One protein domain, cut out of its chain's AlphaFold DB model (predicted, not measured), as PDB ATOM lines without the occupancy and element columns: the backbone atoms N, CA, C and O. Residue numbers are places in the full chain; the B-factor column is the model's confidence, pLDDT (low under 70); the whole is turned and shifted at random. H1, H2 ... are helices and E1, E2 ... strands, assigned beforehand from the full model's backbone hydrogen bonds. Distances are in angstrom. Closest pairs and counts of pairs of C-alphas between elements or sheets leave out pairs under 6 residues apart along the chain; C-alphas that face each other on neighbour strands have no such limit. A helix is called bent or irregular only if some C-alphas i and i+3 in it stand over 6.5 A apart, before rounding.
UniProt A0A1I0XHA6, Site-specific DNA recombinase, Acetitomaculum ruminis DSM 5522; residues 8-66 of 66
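This is residues 8 to 66 of the 66 residues of the protein "Site-specific DNA recombinase" of Acetitomaculum ruminis DSM 5522 (UniProt A0A1I0XHA6). A single long, straight helix, H1, sticks out like a handle from a small head, which is made by the end of H1, a looping link and a little two-stranded hairpin, E1 and E2. The free part of the handle is residues 8 to 34, and the helix makes most of the length of the whole. The printed part has 59 residues, with one named helix and two named strands in the order H1, E1, E2 along the chain; the sheet has the order E1 - E2 and is antiparallel, and the class is mostly helix. The whole is extended, with a radius of gyration of the C-alphas of 19.9 A, and its C-alphas span 64 by 21 by 13 A along their three main axes, a rod in outline.

Find C-alpha 8 at (34.584, -53.412, -11.273), where H1 begins. From there H1 takes residues 8 to 43, Ser 8 to Arg 43, and reaches C-alpha 43 at (45.128, -33.446, -58.350), 52.2 A from its first C-alpha; compare the two z values to see how far it runs along that axis. H1 is 36 residues long and is not bent. Next come residues 44 to 55, twelve residues with no named element; look for C-alpha 48 at (45.375, -28.029, -50.735) on the way. Strand E1 follows at residues 56 to 59, Tyr 56 to Val 59, and measures 9.1 A from first to last C-alpha. After Asp 60 and Gly 61 you reach strand E2, residues 62 to 65, Lys 62 to Ile 65, which measures 10.0 A and ends with C-alpha 65 at (47.193, -13.123, -58.255). One residue more, Asn 66, is the chain's last.

Start with H1, in whose backbone every O i to N i+4 pair is within hydrogen-bond range. Residues 8 to 34, which belong to H1, stand free: no C-alpha eight or more residues away along the chain comes within 10 A of theirs. From the end of H1, a long link of 12 residues leads to E1. Then look at E1 and E2, which form a hairpin with a tight link of 2 residues. They are antiparallel neighbours, with 137 degrees between their N-to-C directions. Among the C-alphas that face each other, those of Tyr 56 and Ile 65 are 4.6 A apart, and those of Val 59 and Lys 62 are 5.4 A apart. Check the backbone here: N 57 and O 64 are 2.8 A apart, within hydrogen-bond range, and so are N 59 and O 62, at 2.9 A. H1 and E2 are apart, with no C-alpha of the one within 8 A of the other.

The two C-alphas farthest apart are those of Ser 8 and Asn 66, the first and last printed residues, 64.0 A from each other. Set aside residues 8 to 34 and a body of 32 residues remains, spanning 29 by 15 by 10 A, with a radius of gyration of 9.5 A. The C-alphas of residues 44 to 55 lie 10 to 26 A from the mean of all C-alphas. Read on from 8 to 66 and you will meet no cut in the printed part. The B-factor column holds the model's pLDDT: its mean is 92.6 over the printed part, 94 over H1 and 92 over each strand, and no printed residue is under 70.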
ATOM      1  N   SER A   8      34.957 -54.761 -10.862       72.12
ATOM      2  CA  SER A   8      34.584 -53.412 -11.273       72.12
ATOM      3  C   SER A   8      35.803 -52.577 -11.682       72.12
ATOM      4  O   SER A   8      35.795 -51.943 -12.741       72.12
ATOM      5  N   LYS A   9      36.898 -52.634 -10.910       77.06
ATOM      6  CA  LYS A   9      38.160 -51.965 -11.255       77.06
ATOM      7  C   LYS A   9      38.851 -52.620 -12.449       77.06
ATOM      8  O   LYS A   9      39.453 -51.915 -13.257       77.06
ATOM      9  N   GLU A  10      38.777 -53.942 -12.584       84.00
ATOM     10  CA  GLU A  10      39.330 -54.659 -13.742       84.00
ATOM     11  C   GLU A  10      38.557 -54.378 -15.033       84.00
ATOM     12  O   GLU A  10      39.174 -54.057 -16.050       84.00
ATOM     13  N   ALA A  11      37.223 -54.390 -14.980       87.56
ATOM     14  CA  ALA A  11      36.369 -54.018 -16.104       87.56
ATOM     15  C   ALA A  11      36.590 -52.556 -16.523       87.56
ATOM     16  O   ALA A  11      36.687 -52.268 -17.715       87.56
ATOM     17  N   GLY A  12      36.751 -51.643 -15.559       88.81
ATOM     18  CA  GLY A  12      37.085 -50.243 -15.835       88.81
ATOM     19  C   GLY A  12      38.430 -50.083 -16.549       88.81
ATOM     20  O   GLY A  12      38.525 -49.346 -17.529       88.81
ATOM     21  N   ARG A  13      39.464 -50.821 -16.121       90.25
ATOM     22  CA  ARG A  13      40.770 -50.833 -16.804       90.25
ATOM     23  C   ARG A  13      40.670 -51.375 -18.228       90.25
ATOM     24  O   ARG A  13      41.228 -50.771 -19.138       90.25
ATOM     25  N   LEU A  14      39.945 -52.477 -18.431       93.44
ATOM     26  CA  LEU A  14      39.730 -53.042 -19.764       93.44
ATOM     27  C   LEU A  14      38.993 -52.053 -20.677       93.44
ATOM     28  O   LEU A  14      39.395 -51.858 -21.821       93.44
ATOM     29  N   MET A  15      37.954 -51.392 -20.161       94.56
ATOM     30  CA  MET A  15      37.188 -50.396 -20.906       94.56
ATOM     31  C   MET A  15      38.060 -49.215 -21.341       94.56
ATOM     32  O   MET A  15      37.979 -48.797 -22.493       94.56
ATOM     33  N   ILE A  16      38.930 -48.713 -20.459       95.75
ATOM     34  CA  ILE A  16      39.880 -47.649 -20.804       95.75
ATOM     35  C   ILE A  16      40.806 -48.108 -21.933       95.75
ATOM     36  O   ILE A  16      40.935 -47.393 -22.921       95.75
ATOM     37  N   SER A  17      41.388 -49.307 -21.842       96.38
ATOM     38  CA  SER A  17      42.269 -49.839 -22.891       96.38
ATOM     39  C   SER A  17      41.571 -49.956 -24.247       96.38
ATOM     40  O   SER A  17      42.150 -49.597 -25.271       96.38
ATOM     41  N   VAL A  18      40.317 -50.417 -24.263       97.12
ATOM     42  CA  VAL A  18      39.518 -50.496 -25.494       97.12
ATOM     43  C   VAL A  18      39.263 -49.101 -26.063       97.12
ATOM     44  O   VAL A  18      39.482 -48.881 -27.251       97.12
ATOM     45  N   LEU A  19      38.854 -48.141 -25.229       97.38
ATOM     46  CA  LEU A  19      38.618 -46.765 -25.670       97.38
ATOM     47  C   LEU A  19      39.896 -46.099 -26.185       97.38
ATOM     48  O   LEU A  19      39.840 -45.371 -27.173       97.38
ATOM     49  N   SER A  20      41.046 -46.371 -25.566       97.44
ATOM     50  CA  SER A  20      42.345 -45.900 -26.048       97.44
ATOM     51  C   SER A  20      42.676 -46.467 -27.428       97.44
ATOM     52  O   SER A  20      43.055 -45.701 -28.311       97.44
ATOM     53  N   ALA A  21      42.471 -47.769 -27.643       97.75
ATOM     54  CA  ALA A  21      42.695 -48.396 -28.945       97.75
ATOM     55  C   ALA A  21      41.762 -47.822 -30.026       97.75
ATOM     56  O   ALA A  21      42.208 -47.507 -31.127       97.75
ATOM     57  N   VAL A  22      40.479 -47.622 -29.704       97.88
ATOM     58  CA  VAL A  22      39.516 -46.993 -30.621       97.88
ATOM     59  C   VAL A  22      39.928 -45.555 -30.944       97.88
ATOM     60  O   VAL A  22      39.937 -45.170 -32.109       97.88
ATOM     61  N   ALA A  23      40.324 -44.770 -29.941       97.94
ATOM     62  CA  ALA A  23      40.766 -43.392 -30.146       97.94
ATOM     63  C   ALA A  23      42.014 -43.301 -31.044       97.94
ATOM     64  O   ALA A  23      42.119 -42.388 -31.864       97.94
ATOM     65  N   GLU A  24      42.951 -44.242 -30.916       97.69
ATOM     66  CA  GLU A  24      44.135 -44.306 -31.776       97.69
ATOM     67  C   GLU A  24      43.767 -44.616 -33.234       97.69
ATOM     68  O   GLU A  24      44.252 -43.941 -34.147       97.69
ATOM     69  N   ILE A  25      42.855 -45.568 -33.448       97.75
ATOM     70  CA  ILE A  25      42.343 -45.920 -34.780       97.75
ATOM     71  C   ILE A  25      41.628 -44.725 -35.418       97.75
ATOM     72  O   ILE A  25      41.925 -44.365 -36.556       97.75
ATOM     73  N   GLU A  26      40.734 -44.061 -34.684       98.19
ATOM     74  CA  GLU A  26      40.015 -42.887 -35.191       98.19
ATOM     75  C   GLU A  26      40.966 -41.742 -35.552       98.19
ATOM     76  O   GLU A  26      40.801 -41.077 -36.579       98.19
ATOM     77  N   ARG A  27      42.024 -41.536 -34.762       97.81
ATOM     78  CA  ARG A  27      43.058 -40.548 -35.084       97.81
ATOM     79  C   ARG A  27      43.759 -40.869 -36.405       97.81
ATOM     80  O   ARG A  27      44.015 -39.948 -37.184       97.81
ATOM     81  N   GLU A  28      44.088 -42.134 -36.661       97.94
ATOM     82  CA  GLU A  28      44.713 -42.526 -37.928       97.94
ATOM     83  C   GLU A  28      43.734 -42.401 -39.101       97.94
ATOM     84  O   GLU A  28      44.111 -41.868 -40.144       97.94
ATOM     85  N   ASN A  29      42.462 -42.763 -38.913       97.88
ATOM     86  CA  ASN A  29      41.420 -42.581 -39.926       97.88
ATOM     87  C   ASN A  29      41.284 -41.109 -40.341       97.88
ATOM     88  O   ASN A  29      41.323 -40.790 -41.532       97.88
ATOM     89  N   ILE A  30      41.206 -40.194 -39.368       97.75
ATOM     90  CA  ILE A  30      41.160 -38.747 -39.622       97.75
ATOM     91  C   ILE A  30      42.406 -38.294 -40.388       97.75
ATOM     92  O   ILE A  30      42.306 -37.481 -41.314       97.75
ATOM     93  N   ARG A  31      43.589 -38.810 -40.025       97.44
ATOM     94  CA  ARG A  31      44.848 -38.474 -40.697       97.44
ATOM     95  C   ARG A  31      44.816 -38.888 -42.164       97.44
ATOM     96  O   ARG A  31      45.099 -38.053 -43.023       97.44
ATOM     97  N   VAL A  32      44.458 -40.140 -42.446       97.81
ATOM     98  CA  VAL A  32      44.383 -40.685 -43.807       97.81
ATOM     99  C   VAL A  32      43.374 -39.896 -44.635       97.81
ATOM    100  O   VAL A  32      43.751 -39.326 -45.656       97.81
ATOM    101  N   GLN A  33      42.145 -39.736 -44.144       97.00
ATOM    102  CA  GLN A  33      41.087 -39.022 -44.861       97.00
ATOM    103  C   GLN A  33      41.449 -37.554 -45.133       97.00
ATOM    104  O   GLN A  33      41.216 -37.032 -46.227       97.00
ATOM    105  N   THR A  34      42.069 -36.877 -44.162       95.44
ATOM    106  CA  THR A  34      42.547 -35.499 -44.344       95.44
ATOM    107  C   THR A  34      43.599 -35.431 -45.448       95.44
ATOM    108  O   THR A  34      43.544 -34.546 -46.305       95.44
ATOM    109  N   MET A  35      44.563 -36.353 -45.446       95.38
ATOM    110  CA  MET A  35      45.625 -36.383 -46.450       95.38
ATOM    111  C   MET A  35      45.091 -36.727 -47.839       95.38
ATOM    112  O   MET A  35      45.478 -36.072 -48.805       95.38
ATOM    113  N   GLU A  36      44.159 -37.670 -47.943       96.75
ATOM    114  CA  GLU A  36      43.484 -38.008 -49.197       96.75
ATOM    115  C   GLU A  36      42.733 -36.805 -49.774       96.75
ATOM    116  O   GLU A  36      42.929 -36.466 -50.941       96.75
ATOM    117  N   GLY A  37      41.969 -36.079 -48.952       94.62
ATOM    118  CA  GLY A  37      41.279 -34.860 -49.384       94.62
ATOM    119  C   GLY A  37      42.243 -33.770 -49.872       94.62
ATOM    120  O   GLY A  37      41.974 -33.086 -50.862       94.62
ATOM    121  N   ARG A  38      43.409 -33.623 -49.227       94.00
ATOM    122  CA  ARG A  38      44.466 -32.698 -49.676       94.00
ATOM    123  C   ARG A  38      45.095 -33.137 -50.996       94.00
ATOM    124  O   ARG A  38      45.319 -32.299 -51.870       94.00
ATOM    125  N   MET A  39      45.372 -34.430 -51.152       94.69
ATOM    126  CA  MET A  39      45.904 -34.992 -52.395       94.69
ATOM    127  C   MET A  39      44.911 -34.832 -53.543       94.69
ATOM    128  O   MET A  39      45.314 -34.468 -54.645       94.69
ATOM    129  N   GLN A  40      43.619 -35.041 -53.291       95.25
ATOM    130  CA  GLN A  40      42.574 -34.828 -54.284       95.25
ATOM    131  C   GLN A  40      42.523 -33.367 -54.740       95.25
ATOM    132  O   GLN A  40      42.567 -33.113 -55.940       95.25
ATOM    133  N   LYS A  41      42.519 -32.398 -53.811       93.06
ATOM    134  CA  LYS A  41      42.573 -30.970 -54.171       93.06
ATOM    135  C   LYS A  41      43.781 -30.649 -55.050       93.06
ATOM    136  O   LYS A  41      43.621 -29.988 -56.068       93.06
ATOM    137  N   ALA A  42      44.956 -31.179 -54.708       89.75
ATOM    138  CA  ALA A  42      46.159 -30.997 -55.517       89.75
ATOM    139  C   ALA A  42      46.019 -31.609 -56.926       89.75
ATOM    140  O   ALA A  42      46.393 -30.968 -57.905       89.75
ATOM    141  N   ARG A  43      45.430 -32.811 -57.050       91.94
ATOM    142  CA  ARG A  43      45.128 -33.446 -58.350       91.94
ATOM    143  C   ARG A  43      44.143 -32.633 -59.191       91.94
ATOM    144  O   ARG A  43      44.266 -32.610 -60.408       91.94
ATOM    145  N   GLU A  44      43.196 -31.951 -58.553       93.81
ATOM    146  CA  GLU A  44      42.241 -31.043 -59.202       93.81
ATOM    147  C   GLU A  44      42.836 -29.653 -59.511       93.81
ATOM    148  O   GLU A  44      42.124 -28.773 -60.000       93.81
ATOM    149  N   GLY A  45      44.121 -29.418 -59.211       88.44
ATOM    150  CA  GLY A  45      44.775 -28.117 -59.388       88.44
ATOM    151  C   GLY A  45      44.294 -27.038 -58.410       88.44
ATOM    152  O   GLY A  45      44.477 -25.848 -58.658       88.44
ATOM    153  N   LYS A  46      43.649 -27.440 -57.311       92.31
ATOM    154  CA  LYS A  46      43.160 -26.562 -56.244       92.31
ATOM    155  C   LYS A  46      44.190 -26.442 -55.126       92.31
ATOM    156  O   LYS A  46      44.999 -27.340 -54.883       92.31
ATOM    157  N   TRP A  47      44.111 -25.345 -54.387       94.25
ATOM    158  CA  TRP A  47      44.894 -25.126 -53.181       94.25
ATOM    159  C   TRP A  47      44.540 -26.164 -52.110       94.25
ATOM    160  O   TRP A  47      43.375 -26.344 -51.739       94.25
ATOM    161  N   ASN A  48      45.549 -26.870 -51.608       90.62
ATOM    162  CA  ASN A  48      45.375 -28.029 -50.735       90.62
ATOM    163  C   ASN A  48      45.494 -27.712 -49.231       90.62
ATOM    164  O   ASN A  48      45.424 -28.635 -48.420       90.62
ATOM    165  N   GLY A  49      45.572 -26.438 -48.834       88.62
ATOM    166  CA  GLY A  49      45.311 -26.011 -47.454       88.62
ATOM    167  C   GLY A  49      46.248 -24.936 -46.915       88.62
ATOM    168  O   GLY A  49      47.230 -24.572 -47.541       88.62
ATOM    169  N   GLY A  50      45.939 -24.447 -45.711       89.44
ATOM    170  CA  GLY A  50      46.603 -23.281 -45.125       89.44
ATOM    171  C   GLY A  50      46.049 -21.964 -45.670       89.44
ATOM    172  O   GLY A  50      45.162 -21.951 -46.528       89.44
ATOM    173  N   PHE A  51      46.562 -20.853 -45.146       89.44
ATOM    174  CA  PHE A  51      46.232 -19.522 -45.651       89.44
ATOM    175  C   PHE A  51      46.776 -19.331 -47.069       89.44
ATOM    176  O   PHE A  51      47.793 -19.928 -47.428       89.44
ATOM    177  N   ALA A  52      46.099 -18.503 -47.870       91.75
ATOM    178  CA  ALA A  52      46.629 -18.096 -49.166       91.75
ATOM    179  C   ALA A  52      48.015 -17.439 -48.968       91.75
ATOM    180  O   ALA A  52      48.167 -16.631 -48.045       91.75
ATOM    181  N   PRO A  53      49.031 -17.782 -49.780       91.44
ATOM    182  CA  PRO A  53      50.327 -17.116 -49.730       91.44
ATOM    183  C   PRO A  53      50.207 -15.612 -50.009       91.44
ATOM    184  O   PRO A  53      49.274 -15.163 -50.674       91.44
ATOM    185  N   TYR A  54      51.180 -14.826 -49.543       92.75
ATOM    186  CA  TYR A  54      51.219 -13.391 -49.831       92.75
ATOM    187  C   TYR A  54      51.205 -13.126 -51.346       92.75
ATOM    188  O   TYR A  54      51.907 -13.798 -52.099       92.75
ATOM    189  N   GLY A  55      50.414 -12.141 -51.778       92.62
ATOM    190  CA  GLY A  55      50.240 -11.805 -53.195       92.62
ATOM    191  C   GLY A  55      49.200 -12.653 -53.937       92.62
ATOM    192  O   GLY A  55      48.912 -12.347 -55.089       92.62
ATOM    193  N   TYR A  56      48.596 -13.652 -53.283       92.56
ATOM    194  CA  TYR A  56      47.530 -14.471 -53.859       92.56
ATOM    195  C   TYR A  56      46.217 -14.338 -53.077       92.56
ATOM    196  O   TYR A  56      46.214 -14.231 -51.850       92.56
ATOM    197  N   ALA A  57      45.094 -14.399 -53.783       92.88
ATOM    198  CA  ALA A  57      43.766 -14.620 -53.231       92.88
ATOM    199  C   ALA A  57      43.335 -16.072 -53.467       92.88
ATOM    200  O   ALA A  57      43.622 -16.661 -54.507       92.88
ATOM    201  N   LEU A  58      42.639 -16.661 -52.493       91.62
ATOM    202  CA  LEU A  58      42.000 -17.964 -52.665       91.62
ATOM    203  C   LEU A  58      40.581 -17.751 -53.209       91.62
ATOM    204  O   LEU A  58      39.666 -17.479 -52.433       91.62
ATOM    205  N   VAL A  59      40.407 -17.886 -54.523       92.00
ATOM    206  CA  VAL A  59      39.123 -17.735 -55.229       92.00
ATOM    207  C   VAL A  59      38.703 -19.100 -55.765       92.00
ATOM    208  O   VAL A  59      39.494 -19.792 -56.402       92.00
ATOM    209  N   ASP A  60      37.498 -19.561 -55.422       89.31
ATOM    210  CA  ASP A  60      36.955 -20.871 -55.833       89.31
ATOM    211  C   ASP A  60      37.902 -22.069 -55.603       89.31
ATOM    212  O   ASP A  60      37.918 -23.066 -56.332       89.31
ATOM    213  N   GLY A  61      38.718 -21.985 -54.547       88.81
ATOM    214  CA  GLY A  61      39.691 -23.016 -54.190       88.81
ATOM    215  C   GLY A  61      40.972 -23.003 -55.027       88.81
ATOM    216  O   GLY A  61      41.761 -23.937 -54.906       88.81
ATOM    217  N   LYS A  62      41.213 -21.977 -55.843       91.62
ATOM    218  CA  LYS A  62      42.450 -21.752 -56.600       91.62
ATOM    219  C   LYS A  62      43.158 -20.498 -56.103       91.62
ATOM    220  O   LYS A  62      42.531 -19.601 -55.551       91.62
ATOM    221  N   LEU A  63      44.476 -20.458 -56.279       91.25
ATOM    222  CA  LEU A  63      45.257 -19.258 -56.001       91.25
ATOM    223  C   LEU A  63      45.251 -18.356 -57.238       91.25
ATOM    224  O   LEU A  63      45.721 -18.766 -58.297       91.25
ATOM    225  N   GLU A  64      44.742 -17.141 -57.081       92.38
ATOM    226  CA  GLU A  64      44.733 -16.083 -58.094       92.38
ATOM    227  C   GLU A  64      45.645 -14.939 -57.646       92.38
ATOM    228  O   GLU A  64      45.758 -14.682 -56.452       92.38
ATOM    229  N   ILE A  65      46.336 -14.278 -58.574       91.62
ATOM    230  CA  ILE A  65      47.193 -13.123 -58.255       91.62
ATOM    231  C   ILE A  65      46.296 -11.895 -58.052       91.62
ATOM    232  O   ILE A  65      45.409 -11.662 -58.873       91.62
ATOM    233  N   ASN A  66      46.533 -11.138 -56.973       73.19
ATOM    234  CA  ASN A  66      45.869  -9.847 -56.729       73.19
ATOM    235  C   ASN A  66      46.388  -8.737 -57.648       73.19
ATOM    236  O   ASN A  66      47.614  -8.721 -57.911       73.19
TER     237      ASN A  66